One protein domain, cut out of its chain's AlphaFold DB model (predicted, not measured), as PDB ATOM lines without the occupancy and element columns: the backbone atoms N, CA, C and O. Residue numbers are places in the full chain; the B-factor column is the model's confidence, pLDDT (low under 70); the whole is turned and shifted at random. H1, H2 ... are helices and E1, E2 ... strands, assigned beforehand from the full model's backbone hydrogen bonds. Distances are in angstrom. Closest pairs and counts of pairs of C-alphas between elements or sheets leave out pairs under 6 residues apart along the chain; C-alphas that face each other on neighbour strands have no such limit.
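What this domain is: This is residues 174 to 294 of the 327 residues of an uncharacterized protein of Comamonadaceae bacterium (UniProt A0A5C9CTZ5). One twisted antiparallel sheet of six strands makes the body, and its long E1-E2 hairpin reaches past the other strands at one end while the loop with the short helix H1 lies at the other end. After E6 the printed part folds back over one face of the sheet as a mostly unnamed stretch that holds the small helix H2; the other face is bare. The 121 printed residues hold, along the chain, E1, E2, H1, E3, E4, E5, E6 and H2, and the sheet has that same strand order, E1 - E2 - E3 - E4 - E5 - E6. The class is mostly strand, though just 60 of the 121 residues are in named elements. The whole is compact, with a radius of gyration of the C-alphas of 15.6 A, yet elongated, spanning 53 by 31 by 28 A.

How they stand to each other: E1, residues 176 to 186, is an edge strand and forms a hairpin with E2, residues 192 to 203, at 165 degrees; N 181 and O 198 are 2.8 A apart, within hydrogen-bond range. E2 bends by 51 degrees at residue 195. H1, residues 213 to 217, follows and is not on the sheet. E3, residues 221 to 231, is antiparallel to E2 at 143 degrees, with N 201 and O 226 2.8 A apart. E3 begins a meander, each strand the antiparallel neighbour of the one before, with E4, residues 239 to 245, E5, residues 252 to 257, and E6, residues 262 to 265. Within hydrogen-bond range are N 242 and O 225, 2.8 A apart, across E3 and E4, N 254 and O 241, 2.8 A apart, across E4 and E5, and N 255 and O 264, 2.9 A apart, across E5 and E6, the other edge strand. H2, residues 284 to 287, is not on the sheet and is apart from E3 and E4, for instance. In H1 the O i to N i+4 pair is within hydrogen-bond range; H2 is too short for such a pair, and its one O i to N i+3 pair is not within range.

Where its parts are: E1 starts at C-alpha 176, (289.816, 257.990, 329.285), and measures 30.9 A; E2 measures 30.5 A, E3 29.1 A, E4 20.1 A and E5 16.8 A. E6 ends at C-alpha 265, (290.677, 276.447, 344.307). H2 ends at C-alpha 287, (304.656, 266.904, 335.974).

The domain as a whole: The C-alphas of Asp 189 and Glu 214, the two farthest apart, are 54.8 A apart. The printed part has no cut. The link from E6 to H2, residues 266 to 283, is long. Confidence is under 70 at residues 269 to 271, 276 to 279 and 285 to 294.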
ATOM      1  N   ALA A 174     294.214 258.149 324.541       89.19
ATOM      2  CA  ALA A 174     292.946 257.491 324.832       89.19
ATOM      3  C   ALA A 174     291.950 258.484 325.475       89.19
ATOM      4  O   ALA A 174     292.376 259.284 326.308       89.19
ATOM      5  N   PRO A 175     290.646 258.420 325.141       92.75
ATOM      6  CA  PRO A 175     289.638 259.334 325.685       92.75
ATOM      7  C   PRO A 175     289.563 259.328 327.215       92.75
ATOM      8  O   PRO A 175     289.336 260.368 327.824       92.75
ATOM      9  N   SER A 176     289.796 258.169 327.833       92.75
ATOM     10  CA  SER A 176     289.816 257.990 329.285       92.75
ATOM     11  C   SER A 176     290.948 257.047 329.675       92.75
ATOM     12  O   SER A 176     291.143 256.005 329.049       92.75
ATOM     13  N   LEU A 177     291.686 257.406 330.723       90.69
ATOM     14  CA  LEU A 177     292.768 256.614 331.298       90.69
ATOM     15  C   LEU A 177     292.599 256.541 332.815       90.69
ATOM     16  O   LEU A 177     292.332 257.545 333.473       90.69
ATOM     17  N   ASN A 178     292.820 255.355 333.367       90.69
ATOM     18  CA  ASN A 178     292.988 255.146 334.795       90.69
ATOM     19  C   ASN A 178     294.300 254.392 335.009       90.69
ATOM     20  O   ASN A 178     294.548 253.389 334.337       90.69
ATOM     21  N   PHE A 179     295.147 254.897 335.896       86.50
ATOM     22  CA  PHE A 179     296.359 254.201 336.304       86.50
ATOM     23  C   PHE A 179     296.780 254.608 337.712       86.50
ATOM     24  O   PHE A 179     296.543 255.734 338.155       86.50
ATOM     25  N   SER A 180     297.425 253.679 338.410       88.56
ATOM     26  CA  SER A 180     298.048 253.944 339.702       88.56
ATOM     27  C   SER A 180     299.422 254.575 339.490       88.56
ATOM     28  O   SER A 180     300.168 254.194 338.585       88.56
ATOM     29  N   ILE A 181     299.742 255.571 340.307       86.25
ATOM     30  CA  ILE A 181     301.024 256.264 340.313       86.25
ATOM     31  C   ILE A 181     301.663 256.110 341.683       86.25
ATOM     32  O   ILE A 181     301.011 256.306 342.706       86.25
ATOM     33  N   THR A 182     302.960 255.836 341.690       87.31
ATOM     34  CA  THR A 182     303.761 255.840 342.909       87.31
ATOM     35  C   THR A 182     304.986 256.709 342.670       87.31
ATOM     36  O   THR A 182     305.751 256.478 341.734       87.31
ATOM     37  N   HIS A 183     305.161 257.733 343.499       85.06
ATOM     38  CA  HIS A 183     306.312 258.624 343.458       85.06
ATOM     39  C   HIS A 183     307.248 258.315 344.618       85.06
ATOM     40  O   HIS A 183     306.831 258.259 345.777       85.06
ATOM     41  N   TYR A 184     308.528 258.183 344.290       87.25
ATOM     42  CA  TYR A 184     309.610 258.053 345.251       87.25
ATOM     43  C   TYR A 184     310.555 259.237 345.097       87.25
ATOM     44  O   TYR A 184     310.977 259.569 343.991       87.25
ATOM     45  N   GLN A 185     310.886 259.864 346.216       85.75
ATOM     46  CA  GLN A 185     312.015 260.771 346.310       85.75
ATOM     47  C   GLN A 185     313.243 259.952 346.698       85.75
ATOM     48  O   GLN A 185     313.189 259.185 347.656       85.75
ATOM     49  N   ILE A 186     314.336 260.102 345.956       87.88
ATOM     50  CA  ILE A 186     315.600 259.430 346.264       87.88
ATOM     51  C   ILE A 186     316.495 260.422 347.004       87.88
ATOM     52  O   ILE A 186     316.745 261.521 346.510       87.88
ATOM     53  N   THR A 187     316.941 260.054 348.202       87.69
ATOM     54  CA  THR A 187     317.880 260.859 348.992       87.69
ATOM     55  C   THR A 187     319.304 260.761 348.431       87.69
ATOM     56  O   THR A 187     319.616 259.868 347.643       87.69
ATOM     57  N   ALA A 188     320.200 261.663 348.845       84.50
ATOM     58  CA  ALA A 188     321.595 261.654 348.390       84.50
ATOM     59  C   ALA A 188     322.354 260.361 348.764       84.50
ATOM     60  O   ALA A 188     323.252 259.947 348.039       84.50
ATOM     61  N   ASP A 189     321.964 259.705 349.862       88.56
ATOM     62  CA  ASP A 189     322.458 258.389 350.294       88.56
ATOM     63  C   ASP A 189     321.732 257.207 349.618       88.56
ATOM     64  O   ASP A 189     321.952 256.055 349.983       88.56
ATOM     65  N   GLY A 190     320.876 257.473 348.624       86.62
ATOM     66  CA  GLY A 190     320.239 256.458 347.782       86.62
ATOM     67  C   GLY A 190     318.991 255.801 348.376       86.62
ATOM     68  O   GLY A 190     318.500 254.823 347.814       86.62
ATOM     69  N   LYS A 191     318.448 256.308 349.489       91.31
ATOM     70  CA  LYS A 191     317.246 255.736 350.105       91.31
ATOM     71  C   LYS A 191     315.980 256.246 349.404       91.31
ATOM     72  O   LYS A 191     315.794 257.461 349.292       91.31
ATOM     73  N   PRO A 192     315.082 255.353 348.954       89.00
ATOM     74  CA  PRO A 192     313.798 255.753 348.402       89.00
ATOM     75  C   PRO A 192     312.808 256.089 349.523       89.00
ATOM     76  O   PRO A 192     312.541 255.276 350.407       89.00
ATOM     77  N   VAL A 193     312.211 257.273 349.452       87.00
ATOM     78  CA  VAL A 193     311.114 257.712 350.318       87.00
ATOM     79  C   VAL A 193     309.866 257.868 349.462       87.00
ATOM     80  O   VAL A 193     309.833 258.686 348.544       87.00
ATOM     81  N   MET A 194     308.828 257.082 349.744       85.69
ATOM     82  CA  MET A 194     307.557 257.199 349.031       85.69
ATOM     83  C   MET A 194     306.872 258.515 349.405       85.69
ATOM     84  O   MET A 194     306.560 258.754 350.571       85.69
ATOM     85  N   THR A 195     306.620 259.366 348.414       83.94
ATOM     86  CA  THR A 195     305.981 260.673 348.615       83.94
ATOM     87  C   THR A 195     304.500 260.659 348.273       83.94
ATOM     88  O   THR A 195     303.732 261.402 348.887       83.94
ATOM     89  N   THR A 196     304.101 259.810 347.326       83.12
ATOM     90  CA  THR A 196     302.720 259.686 346.856       83.12
ATOM     91  C   THR A 196     302.478 258.276 346.357       83.12
ATOM     92  O   THR A 196     303.258 257.762 345.561       83.12
ATOM     93  N   ASP A 197     301.365 257.696 346.773       88.00
ATOM     94  CA  ASP A 197     300.749 256.526 346.171       88.00
ATOM     95  C   ASP A 197     299.298 256.892 345.865       88.00
ATOM     96  O   ASP A 197     298.555 257.327 346.749       88.00
ATOM     97  N   GLY A 198     298.903 256.836 344.600       87.75
ATOM     98  CA  GLY A 198     297.662 257.459 344.167       87.75
ATOM     99  C   GLY A 198     297.055 256.832 342.930       87.75
ATOM    100  O   GLY A 198     297.729 256.230 342.105       87.75
ATOM    101  N   ASN A 199     295.750 257.026 342.779       91.06
ATOM    102  CA  ASN A 199     295.020 256.666 341.574       91.06
ATOM    103  C   ASN A 199     294.776 257.916 340.734       91.06
ATOM    104  O   ASN A 199     294.129 258.866 341.189       91.06
ATOM    105  N   LEU A 200     295.278 257.900 339.501       90.06
ATOM    106  CA  LEU A 200     295.102 258.971 338.537       90.06
ATOM    107  C   LEU A 200     294.026 258.587 337.525       90.06
ATOM    108  O   LEU A 200     294.141 257.594 336.811       90.06
ATOM    109  N   ASN A 201     292.989 259.412 337.447       92.88
ATOM    110  CA  ASN A 201     291.970 259.349 336.411       92.88
ATOM    111  C   ASN A 201     292.176 260.537 335.481       92.88
ATOM    112  O   ASN A 201     292.182 261.678 335.940       92.88
ATOM    113  N   GLN A 202     292.347 260.282 334.192       92.50
ATOM    114  CA  GLN A 202     292.458 261.316 333.172       92.50
ATOM    115  C   GLN A 202     291.366 261.122 332.138       92.50
ATOM    116  O   GLN A 202     291.084 259.993 331.737       92.50
ATOM    117  N   GLN A 203     290.783 262.223 331.692       94.25
ATOM    118  CA  GLN A 203     289.882 262.224 330.553       94.25
ATOM    119  C   GLN A 203     290.312 263.301 329.570       94.25
ATOM    120  O   GLN A 203     290.846 264.347 329.945       94.25
ATOM    121  N   MET A 204     290.081 263.029 328.296       94.88
ATOM    122  CA  MET A 204     290.418 263.895 327.182       94.88
ATOM    123  C   MET A 204     289.116 264.191 326.440       94.88
ATOM    124  O   MET A 204     288.851 263.539 325.426       94.88
ATOM    125  N   PRO A 205     288.282 265.142 326.919       94.69
ATOM    126  CA  PRO A 205     286.991 265.432 326.291       94.69
ATOM    127  C   PRO A 205     287.101 265.801 324.807       94.69
ATOM    128  O   PRO A 205     286.189 265.544 324.029       94.69
ATOM    129  N   TYR A 206     288.261 266.321 324.392       95.25
ATOM    130  CA  TYR A 206     288.613 266.570 322.993       95.25
ATOM    131  C   TYR A 206     288.525 265.330 322.076       95.25
ATOM    132  O   TYR A 206     288.376 265.466 320.864       95.25
ATOM    133  N   TYR A 207     288.621 264.125 322.642       96.00
ATOM    134  CA  TYR A 207     288.590 262.839 321.938       96.00
ATOM    135  C   TYR A 207     287.353 261.988 322.273       96.00
ATOM    136  O   TYR A 207     287.319 260.801 321.943       96.00
ATOM    137  N   PHE A 208     286.337 262.560 322.927       95.06
ATOM    138  CA  PHE A 208     285.075 261.868 323.203       95.06
ATOM    139  C   PHE A 208     284.297 261.629 321.903       95.06
ATOM    140  O   PHE A 208     283.958 262.570 321.187       95.06
ATOM    141  N   GLN A 209     284.042 260.359 321.575       92.25
ATOM    142  CA  GLN A 209     283.382 259.966 320.321       92.25
ATOM    143  C   GLN A 209     281.880 260.276 320.314       92.25
ATOM    144  O   GLN A 209     281.290 260.424 319.250       92.25
ATOM    145  N   ASP A 210     281.276 260.389 321.494       92.44
ATOM    146  CA  ASP A 210     279.891 260.799 321.736       92.44
ATOM    147  C   ASP A 210     279.720 262.329 321.802       92.44
ATOM    148  O   ASP A 210     278.637 262.828 322.101       92.44
ATOM    149  N   SER A 211     280.779 263.085 321.499       93.62
ATOM    150  CA  SER A 211     280.781 264.546 321.461       93.62
ATOM    151  C   SER A 211     280.994 265.073 320.034       93.62
ATOM    152  O   SER A 211     281.264 264.334 319.086       93.62
ATOM    153  N   SER A 212     280.844 266.383 319.859       94.12
ATOM    154  CA  SER A 212     281.017 267.080 318.587       94.12
ATOM    155  C   SER A 212     281.866 268.332 318.775       94.12
ATOM    156  O   SER A 212     282.030 268.825 319.891       94.12
ATOM    157  N   LEU A 213     282.365 268.894 317.670       93.25
ATOM    158  CA  LEU A 213     283.074 270.176 317.702       93.25
ATOM    159  C   LEU A 213     282.224 271.273 318.360       93.25
ATOM    160  O   LEU A 213     282.743 272.050 319.155       93.25
ATOM    161  N   GLU A 214     280.923 271.323 318.065       93.69
ATOM    162  CA  GLU A 214     280.011 272.314 318.641       93.69
ATOM    163  C   GLU A 214     279.851 272.122 320.155       93.69
ATOM    164  O   GLU A 214     279.946 273.083 320.916       93.69
ATOM    165  N   ALA A 215     279.655 270.879 320.610       94.75
ATOM    166  CA  ALA A 215     279.524 270.570 322.032       94.75
ATOM    167  C   ALA A 215     280.822 270.857 322.799       94.75
ATOM    168  O   ALA A 215     280.783 271.478 323.861       94.75
ATOM    169  N   PHE A 216     281.968 270.467 322.238       94.00
ATOM    170  CA  PHE A 216     283.285 270.745 322.803       94.00
ATOM    171  C   PHE A 216     283.566 272.249 322.896       94.00
ATOM    172  O   PHE A 216     284.028 272.715 323.934       94.00
ATOM    173  N   SER A 217     283.208 273.022 321.866       92.12
ATOM    174  CA  SER A 217     283.471 274.469 321.815       92.12
ATOM    175  C   SER A 217     282.761 275.264 322.922       92.12
ATOM    176  O   SER A 217     283.149 276.393 323.209       92.12
ATOM    177  N   LYS A 218     281.739 274.687 323.578       92.38
ATOM    178  CA  LYS A 218     281.041 275.308 324.720       92.38
ATOM    179  C   LYS A 218     281.903 275.363 325.981       92.38
ATOM    180  O   LYS A 218     281.751 276.294 326.766       92.38
ATOM    181  N   SER A 219     282.773 274.373 326.192       91.44
ATOM    182  CA  SER A 219     283.682 274.343 327.345       91.44
ATOM    183  C   SER A 219     285.127 274.623 326.957       91.44
ATOM    184  O   SER A 219     285.819 275.269 327.732       91.44
ATOM    185  N   ASN A 220     285.586 274.171 325.783       93.56
ATOM    186  CA  ASN A 220     286.993 274.136 325.363       93.56
ATOM    187  C   ASN A 220     287.921 273.389 326.337       93.56
ATOM    188  O   ASN A 220     289.133 273.596 326.341       93.56
ATOM    189  N   GLU A 221     287.371 272.507 327.173       93.19
ATOM    190  CA  GLU A 221     288.154 271.718 328.118       93.19
ATOM    191  C   GLU A 221     288.706 270.464 327.448       93.19
ATOM    192  O   GLU A 221     287.983 269.494 327.220       93.19
ATOM    193  N   PHE A 222     289.994 270.467 327.118       93.06
ATOM    194  CA  PHE A 222     290.598 269.374 326.358       93.06
ATOM    195  C   PHE A 222     291.177 268.262 327.238       93.06
ATOM    196  O   PHE A 222     291.351 267.139 326.759       93.06
ATOM    197  N   TRP A 223     291.464 268.548 328.512       92.81
ATOM    198  CA  TRP A 223     292.042 267.582 329.440       92.81
ATOM    199  C   TRP A 223     291.544 267.804 330.866       92.81
ATOM    200  O   TRP A 223     291.620 268.904 331.410       92.81
ATOM    201  N   THR A 224     291.069 266.735 331.495       92.44
ATOM    202  CA  THR A 224     290.710 266.720 332.910       92.44
ATOM    203  C   THR A 224     291.496 265.637 333.628       92.44
ATOM    204  O   THR A 224     291.831 264.585 333.075       92.44
ATOM    205  N   VAL A 225     291.839 265.913 334.878       91.00
ATOM    206  CA  VAL A 225     292.627 265.015 335.711       91.00
ATOM    207  C   VAL A 225     292.075 265.007 337.122       91.00
ATOM    208  O   VAL A 225     291.751 266.050 337.682       91.00
ATOM    209  N   ARG A 226     291.984 263.819 337.713       91.44
ATOM    210  CA  ARG A 226     291.684 263.608 339.124       91.44
ATOM    211  C   ARG A 226     292.711 262.655 339.708       91.44
ATOM    212  O   ARG A 226     292.713 261.469 339.381       91.44
ATOM    213  N   LEU A 227     293.543 263.177 340.595       89.38
ATOM    214  CA  LEU A 227     294.438 262.407 341.442       89.38
ATOM    215  C   LEU A 227     293.784 262.216 342.807       89.38
ATOM    216  O   LEU A 227     293.382 263.193 343.436       89.38
ATOM    217  N   LEU A 228     293.690 260.970 343.258       90.69
ATOM    218  CA  LEU A 228     293.337 260.621 344.631       90.69
ATOM    219  C   LEU A 228     294.527 259.908 345.272       90.69
ATOM    220  O   LEU A 228     294.898 258.827 344.815       90.69
ATOM    221  N   ASN A 229     295.089 260.489 346.327       88.94
ATOM    222  CA  ASN A 229     296.155 259.860 347.097       88.94
ATOM    223  C   ASN A 229     295.548 258.784 348.001       88.94
ATOM    224  O   ASN A 229     294.686 259.065 348.834       88.94
ATOM    225  N   VAL A 230     295.995 257.544 347.829       90.19
ATOM    226  CA  VAL A 230     295.638 256.401 348.681       90.19
ATOM    227  C   VAL A 230     296.707 256.135 349.742       90.19
ATOM    228  O   VAL A 230     296.399 255.586 350.795       90.19
ATOM    229  N   GLY A 231     297.931 256.608 349.511       86.94
ATOM    230  CA  GLY A 231     299.038 256.553 350.453       86.94
ATOM    231  C   GLY A 231     300.125 257.592 350.135       86.94
ATOM    232  O   GLY A 231     300.005 258.344 349.164       86.94
ATOM    233  N   PRO A 232     301.192 257.669 350.949       85.19
ATOM    234  CA  PRO A 232     301.338 257.060 352.281       85.19
ATOM    235  C   PRO A 232     300.298 257.600 353.294       85.19
ATOM    236  O   PRO A 232     299.663 258.615 353.008       85.19
ATOM    237  N   PRO A 233     300.111 256.984 354.486       84.31
ATOM    238  CA  PRO A 233     299.030 257.333 355.424       84.31
ATOM    239  C   PRO A 233     298.914 258.822 355.775       84.31
ATOM    240  O   PRO A 233     297.814 259.330 355.955       84.31
ATOM    241  N   ILE A 234     300.039 259.540 355.804       83.00
ATOM    242  CA  ILE A 234     300.086 260.986 356.066       83.00
ATOM    243  C   ILE A 234     299.383 261.839 354.987       83.00
ATOM    244  O   ILE A 234     298.983 262.962 355.272       83.00
ATOM    245  N   ARG A 235     299.207 261.311 353.767       81.25
ATOM    246  CA  ARG A 235     298.565 261.976 352.613       81.25
ATOM    247  C   ARG A 235     297.351 261.229 352.066       81.25
ATOM    248  O   ARG A 235     296.722 261.688 351.114       81.25
ATOM    249  N   ALA A 236     297.024 260.076 352.639       87.62
ATOM    250  CA  ALA A 236     295.870 259.297 352.223       87.62
ATOM    251  C   ALA A 236     294.594 260.146 352.349       87.62
ATOM    252  O   ALA A 236     294.345 260.766 353.382       87.62
ATOM    253  N   GLY A 237     293.799 260.190 351.282       87.44
ATOM    254  CA  GLY A 237     292.574 260.982 351.191       87.44
ATOM    255  C   GLY A 237     292.755 262.388 350.618       87.44
ATOM    256  O   GLY A 237     291.751 263.047 350.348       87.44
ATOM    257  N   GLU A 238     293.985 262.860 350.391       88.56
ATOM    258  CA  GLU A 238     294.205 264.088 349.622       88.56
ATOM    259  C   GLU A 238     293.800 263.883 348.159       88.56
ATOM    260  O   GLU A 238     293.961 262.799 347.591       88.56
ATOM    261  N   ALA A 239     293.275 264.930 347.527       89.19
ATOM    262  CA  ALA A 239     292.867 264.857 346.131       89.19
ATOM    263  C   ALA A 239     293.193 266.141 345.374       89.19
ATOM    264  O   ALA A 239     293.088 267.240 345.913       89.19
ATOM    265  N   VAL A 240     293.535 265.995 344.097       88.50
ATOM    266  CA  VAL A 240     293.727 267.108 343.166       88.50
ATOM    267  C   VAL A 240     292.833 266.884 341.959       88.50
ATOM    268  O   VAL A 240     292.839 265.804 341.371       88.50
ATOM    269  N   VAL A 241     292.075 267.907 341.579       91.25
ATOM    270  CA  VAL A 241     291.293 267.925 340.341       91.25
ATOM    271  C   VAL A 241     291.786 269.076 339.487       91.25
ATOM    272  O   VAL A 241     291.863 270.198 339.975       91.25
ATOM    273  N   GLY A 242     292.109 268.807 338.228       90.88
ATOM    274  CA  GLY A 242     292.492 269.805 337.238       90.88
ATOM    275  C   GLY A 242     291.598 269.717 336.008       90.88
ATOM    276  O   GLY A 242     291.237 268.623 335.574       90.88
ATOM    277  N   ARG A 243     291.247 270.871 335.448       91.56
ATOM    278  CA  ARG A 243     290.520 271.031 334.189       91.56
ATOM    279  C   ARG A 243     291.292 272.042 333.351       91.56
ATOM    280  O   ARG A 243     291.370 273.210 333.727       91.56
ATOM    281  N   ALA A 244     291.907 271.561 332.278       90.69
ATOM    282  CA  ALA A 244     292.679 272.364 331.344       90.69
ATOM    283  C   ALA A 244     291.809 272.770 330.154       90.69
ATOM    284  O   ALA A 244     291.049 271.956 329.614       90.69
ATOM    285  N   ASN A 245     291.948 274.021 329.749       92.19
ATOM    286  CA  ASN A 245     291.192 274.672 328.699       92.19
ATOM    287  C   ASN A 245     292.113 275.073 327.540       92.19
ATOM    288  O   ASN A 245     293.312 275.262 327.728       92.19
ATOM    289  N   LEU A 246     291.564 275.217 326.332       90.62
ATOM    290  CA  LEU A 246     292.321 275.790 325.213       90.62
ATOM    291  C   LEU A 246     292.753 277.238 325.492       90.62
ATOM    292  O   LEU A 246     293.802 277.671 325.028       90.62
ATOM    293  N   ASP A 247     291.962 277.973 326.269       88.88
ATOM    294  CA  ASP A 247     292.332 279.269 326.823       88.88
ATOM    295  C   ASP A 247     292.884 279.076 328.238       88.88
ATOM    296  O   ASP A 247     292.126 278.898 329.192       88.88
ATOM    297  N   GLY A 248     294.209 279.139 328.383       82.38
ATOM    298  CA  GLY A 248     294.887 278.887 329.658       82.38
ATOM    299  C   GLY A 248     294.461 279.815 330.805       82.38
ATOM    300  O   GLY A 248     294.621 279.449 331.967       82.38
ATOM    301  N   SER A 249     293.853 280.977 330.527       84.12
ATOM    302  CA  SER A 249     293.291 281.845 331.579       84.12
ATOM    303  C   SER A 249     292.077 281.224 332.286       84.12
ATOM    304  O   SER A 249     291.721 281.617 333.400       84.12
ATOM    305  N   LYS A 250     291.443 280.234 331.648       88.25
ATOM    306  CA  LYS A 250     290.278 279.500 332.151       88.25
ATOM    307  C   LYS A 250     290.649 278.168 332.791       88.25
ATOM    308  O   LYS A 250     289.741 277.457 333.223       88.25
ATOM    309  N   ASP A 251     291.935 277.835 332.888       87.12
ATOM    310  CA  ASP A 251     292.386 276.644 333.601       87.12
ATOM    311  C   ASP A 251     291.939 276.688 335.064       87.12
ATOM    312  O   ASP A 251     292.039 277.702 335.760       87.12
ATOM    313  N   GLN A 252     291.433 275.560 335.554       89.12
ATOM    314  CA  GLN A 252     290.955 275.453 336.925       89.12
ATOM    315  C   GLN A 252     291.557 274.234 337.597       89.12
ATOM    316  O   GLN A 252     291.566 273.137 337.038       89.12
ATOM    317  N   ALA A 253     292.011 274.404 338.834       89.75
ATOM    318  CA  ALA A 253     292.324 273.270 339.681       89.75
ATOM    319  C   ALA A 253     291.851 273.481 341.110       89.75
ATOM    320  O   ALA A 253     291.764 274.605 341.612       89.75
ATOM    321  N   TRP A 254     291.591 272.364 341.768       90.44
ATOM    322  CA  TRP A 254     291.198 272.295 343.158       90.44
ATOM    323  C   TRP A 254     292.043 271.258 343.869       90.44
ATOM    324  O   TRP A 254     292.337 270.196 343.322       90.44
ATOM    325  N   VAL A 255     292.394 271.566 345.109       88.75
ATOM    326  CA  VAL A 255     293.099 270.656 346.003       88.75
ATOM    327  C   VAL A 255     292.249 270.449 347.244       88.75
ATOM    328  O   VAL A 255     291.717 271.399 347.822       88.75
ATOM    329  N   TYR A 256     292.124 269.196 347.650       88.88
ATOM    330  CA  TYR A 256     291.575 268.789 348.926       88.88
ATOM    331  C   TYR A 256     292.713 268.282 349.809       88.88
ATOM    332  O   TYR A 256     293.382 267.310 349.461       88.88
ATOM    333  N   LEU A 257     292.912 268.951 350.945       84.62
ATOM    334  CA  LEU A 257     293.884 268.562 351.963       84.62
ATOM    335  C   LEU A 257     293.132 268.034 353.183       84.62
ATOM    336  O   LEU A 257     292.311 268.749 353.770       84.62
ATOM    337  N   THR A 258     293.433 266.805 353.590       84.12
ATOM    338  CA  THR A 258     292.747 266.133 354.705       84.12
ATOM    339  C   THR A 258     292.915 266.883 356.022       84.12
ATOM    340  O   THR A 258     291.943 267.039 356.761       84.12
ATOM    341  N   GLY A 259     294.103 267.445 356.277       82.75
ATOM    342  CA  GLY A 259     294.392 268.218 357.490       82.75
ATOM    343  C   GLY A 259     293.525 269.472 357.657       82.75
ATOM    344  O   GLY A 259     293.231 269.874 358.777       82.75
ATOM    345  N   GLN A 260     293.061 270.071 356.555       82.12
ATOM    346  CA  GLN A 260     292.196 271.258 356.589       82.12
ATOM    347  C   GLN A 260     290.715 270.931 356.368       82.12
ATOM    348  O   GLN A 260     289.874 271.814 356.536       82.12
ATOM    349  N   ARG A 261     290.396 269.694 355.954       86.12
ATOM    350  CA  ARG A 261     289.046 269.208 355.609       86.12
ATOM    351  C   ARG A 261     288.268 270.146 354.672       86.12
ATOM    352  O   ARG A 261     287.045 270.228 354.744       86.12
ATOM    353  N   ARG A 262     288.967 270.871 353.796       86.62
ATOM    354  CA  ARG A 262     288.384 271.858 352.874       86.62
ATOM    355  C   ARG A 262     288.963 271.694 351.477       86.62
ATOM    356  O   ARG A 262     290.149 271.412 351.317       86.62
ATOM    357  N   VAL A 263     288.117 271.925 350.477       89.94
ATOM    358  CA  VAL A 263     288.530 272.068 349.079       89.94
ATOM    359  C   VAL A 263     288.943 273.518 348.850       89.94
ATOM    360  O   VAL A 263     288.210 274.438 349.211       89.94
ATOM    361  N   ARG A 264     290.111 273.730 348.246       89.31
ATOM    362  CA  ARG A 264     290.597 275.054 347.845       89.31
ATOM    363  C   ARG A 264     290.800 275.089 346.342       89.31
ATOM    364  O   ARG A 264     291.410 274.179 345.787       89.31
ATOM    365  N   LYS A 265     290.317 276.148 345.694       88.25
ATOM    366  CA  LYS A 265     290.677 276.447 344.307       88.25
ATOM    367  C   LYS A 265     292.101 277.002 344.287       88.25
ATOM    368  O   LYS A 265     292.407 277.906 345.065       88.25
ATOM    369  N   LEU A 266     292.961 276.454 343.434       83.06
ATOM    370  CA  LEU A 266     294.298 277.001 343.227       83.06
ATOM    371  C   LEU A 266     294.187 278.294 342.409       83.06
ATOM    372  O   LEU A 266     293.495 278.284 341.389       83.06
ATOM    373  N   PRO A 267     294.848 279.393 342.825       77.94
ATOM    374  CA  PRO A 267     294.838 280.642 342.068       77.94
ATOM    375  C   PRO A 267     295.427 280.479 340.665       77.94
ATOM    376  O   PRO A 267     294.894 281.036 339.714       77.94
ATOM    377  N   ASN A 268     296.499 279.691 340.548       73.88
ATOM    378  CA  ASN A 268     297.152 279.392 339.284       73.88
ATOM    379  C   ASN A 268     297.650 277.931 339.269       73.88
ATOM    380  O   ASN A 268     298.586 277.606 339.997       73.88
ATOM    381  N   PRO A 269     297.038 277.028 338.482       68.62
ATOM    382  CA  PRO A 269     297.469 275.635 338.353       68.62
ATOM    383  C   PRO A 269     298.480 275.410 337.214       68.62
ATOM    384  O   PRO A 269     298.456 274.370 336.535       68.62
ATOM    385  N   CYS A 270     299.349 276.392 336.977       66.88
ATOM    386  CA  CYS A 270     300.342 276.374 335.911       66.88
ATOM    387  C   CYS A 270     301.773 276.481 336.440       66.88
ATOM    388  O   CYS A 270     302.017 276.927 337.568       66.88
ATOM    389  N   CYS A 271     302.693 276.158 335.528       68.12
ATOM    390  CA  CYS A 271     304.062 276.655 335.552       68.12
ATOM    391  C   CYS A 271     304.822 276.205 336.812       68.12
ATOM    392  O   CYS A 271     304.565 275.114 337.330       68.12
ATOM    393  N   ASP A 272     305.670 277.089 337.333       71.19
ATOM    394  CA  ASP A 272     306.570 276.890 338.476       71.19
ATOM    395  C   ASP A 272     305.855 276.697 339.827       71.19
ATOM    396  O   ASP A 272     306.483 276.724 340.885       71.19
ATOM    397  N   THR A 273     304.532 276.520 339.834       71.50
ATOM    398  CA  THR A 273     303.785 276.256 341.064       71.50
ATOM    399  C   THR A 273     304.167 274.866 341.586       71.50
ATOM    400  O   THR A 273     303.946 273.879 340.875       71.50
ATOM    401  N   PRO A 274     304.696 274.737 342.818       73.25
ATOM    402  CA  PRO A 274     305.025 273.436 343.383       73.25
ATOM    403  C   PRO A 274     303.782 272.558 343.497       73.25
ATOM    404  O   PRO A 274     302.735 272.991 343.991       73.25
ATOM    405  N   THR A 275     303.889 271.304 343.066       71.44
ATOM    406  CA  THR A 275     302.773 270.358 343.132       71.44
ATOM    407  C   THR A 275     302.782 269.585 344.459       71.44
ATOM    408  O   THR A 275     303.763 268.907 344.793       71.44
ATOM    409  N   PRO A 276     301.677 269.599 345.235       68.38
ATOM    410  CA  PRO A 276     301.562 268.767 346.434       68.38
ATOM    411  C   PRO A 276     301.731 267.271 346.130       68.38
ATOM    412  O   PRO A 276     302.229 266.518 346.967       68.38
ATOM    413  N   ALA A 277     301.401 266.854 344.900       66.69
ATOM    414  CA  ALA A 277     301.485 265.473 344.438       66.69
ATOM    415  C   ALA A 277     302.912 264.894 344.427       66.69
ATOM    416  O   ALA A 277     303.060 263.682 344.285       66.69
ATOM    417  N   THR A 278     303.960 265.713 344.574       69.50
ATOM    418  CA  THR A 278     305.365 265.258 344.678       69.50
ATOM    419  C   THR A 278     306.088 265.892 345.857       69.50
ATOM    420  O   THR A 278     307.300 266.089 345.830       69.50
ATOM    421  N   ALA A 279     305.340 266.232 346.911       69.19
ATOM    422  CA  ALA A 279     305.886 266.923 348.077       69.19
ATOM    423  C   ALA A 279     306.514 268.296 347.769       69.19
ATOM    424  O   ALA A 279     307.352 268.756 348.536       69.19
ATOM    425  N   GLY A 280     306.105 268.953 346.677       70.75
ATOM    426  CA  GLY A 280     306.620 270.268 346.288       70.75
ATOM    427  C   GLY A 280     308.022 270.252 345.676       70.75
ATOM    428  O   GLY A 280     308.579 271.316 345.446       70.75
ATOM    429  N   VAL A 281     308.586 269.069 345.408       73.88
ATOM    430  CA  VAL A 281     309.905 268.919 344.765       73.88
ATOM    431  C   VAL A 281     309.820 269.129 343.256       73.88
ATOM    432  O   VAL A 281     310.810 269.510 342.648       73.88
ATOM    433  N   MET A 282     308.647 268.875 342.668       75.62
ATOM    434  CA  MET A 282     308.385 269.187 341.265       75.62
ATOM    435  C   MET A 282     307.376 270.321 341.152       75.62
ATOM    436  O   MET A 282     306.512 270.493 342.023       75.62
ATOM    437  N   SER A 283     307.434 271.039 340.044       76.75
ATOM    438  CA  SER A 283     306.408 271.993 339.635       76.75
ATOM    439  C   SER A 283     305.324 271.335 338.767       76.75
ATOM    440  O   SER A 283     305.442 270.193 338.302       76.75
ATOM    441  N   PHE A 284     304.199 272.030 338.576       71.12
ATOM    442  CA  PHE A 284     303.100 271.532 337.743       71.12
ATOM    443  C   PHE A 284     303.510 271.356 336.274       71.12
ATOM    444  O   PHE A 284     303.001 270.443 335.623       71.12
ATOM    445  N   ASP A 285     304.401 272.187 335.731       67.06
ATOM    446  CA  ASP A 285     304.887 272.069 334.351       67.06
ATOM    447  C   ASP A 285     305.831 270.872 334.150       67.06
ATOM    448  O   ASP A 285     305.717 270.178 333.133       67.06
ATOM    449  N   GLU A 286     306.662 270.548 335.145       66.38
ATOM    450  CA  GLU A 286     307.504 269.346 335.149       66.38
ATOM    451  C   GLU A 286     306.656 268.070 335.148       66.38
ATOM    452  O   GLU A 286     306.878 267.162 334.339       66.38
ATOM    453  N   GLN A 287     305.612 268.017 335.983       60.88
ATOM    454  CA  GLN A 287     304.656 266.904 335.974       60.88
ATOM    455  C   GLN A 287     303.864 266.821 334.669       60.88
ATOM    456  O   GLN A 287     303.593 265.727 334.164       60.88
ATOM    457  N   LYS A 288     303.489 267.973 334.106       53.94
ATOM    458  CA  LYS A 288     302.773 268.054 332.830       53.94
ATOM    459  C   LYS A 288     303.680 267.786 331.619       53.94
ATOM    460  O   LYS A 288     303.139 267.793 330.519       53.94
ATOM    461  N   ARG A 289     304.986 267.506 331.809       45.44
ATOM    462  CA  ARG A 289     306.042 267.224 330.805       45.44
ATOM    463  C   ARG A 289     305.802 267.879 329.439       45.44
ATOM    464  O   ARG A 289     305.014 267.378 328.639       45.44
ATOM    465  N   VAL A 290     306.561 268.937 329.135       35.25
ATOM    466  CA  VAL A 290     306.609 269.672 327.846       35.25
ATOM    467  C   VAL A 290     305.348 270.501 327.523       35.25
ATOM    468  O   VAL A 290     305.460 271.573 326.936       35.25
ATOM    469  N   VAL A 291     304.159 270.077 327.970       36.84
ATOM    470  CA  VAL A 291     302.848 270.696 327.659       36.84
ATOM    471  C   VAL A 291     302.687 272.117 328.223       36.84
ATOM    472  O   VAL A 291     301.937 272.913 327.670       36.84
ATOM    473  N   HIS A 292     303.357 272.456 329.327       38.59
ATOM    474  CA  HIS A 292     303.261 273.792 329.939       38.59
ATOM    475  C   HIS A 292     304.572 274.575 329.944       38.59
ATOM    476  O   HIS A 292     304.508 275.796 329.875       38.59
ATOM    477  N   SER A 293     305.737 273.921 329.944       29.25
ATOM    478  CA  SER A 293     307.026 274.625 329.882       29.25
ATOM    479  C   SER A 293     307.186 275.415 328.573       29.25
ATOM    480  O   SER A 293     307.793 276.481 328.541       29.25
ATOM    481  N   LEU A 294     306.585 274.934 327.482       33.25
ATOM    482  CA  LEU A 294     306.605 275.617 326.188       33.25
ATOM    483  C   LEU A 294     305.470 276.649 326.038       33.25
ATOM    484  O   LEU A 294     305.693 277.699 325.441       33.25
TER     485      LEU A 294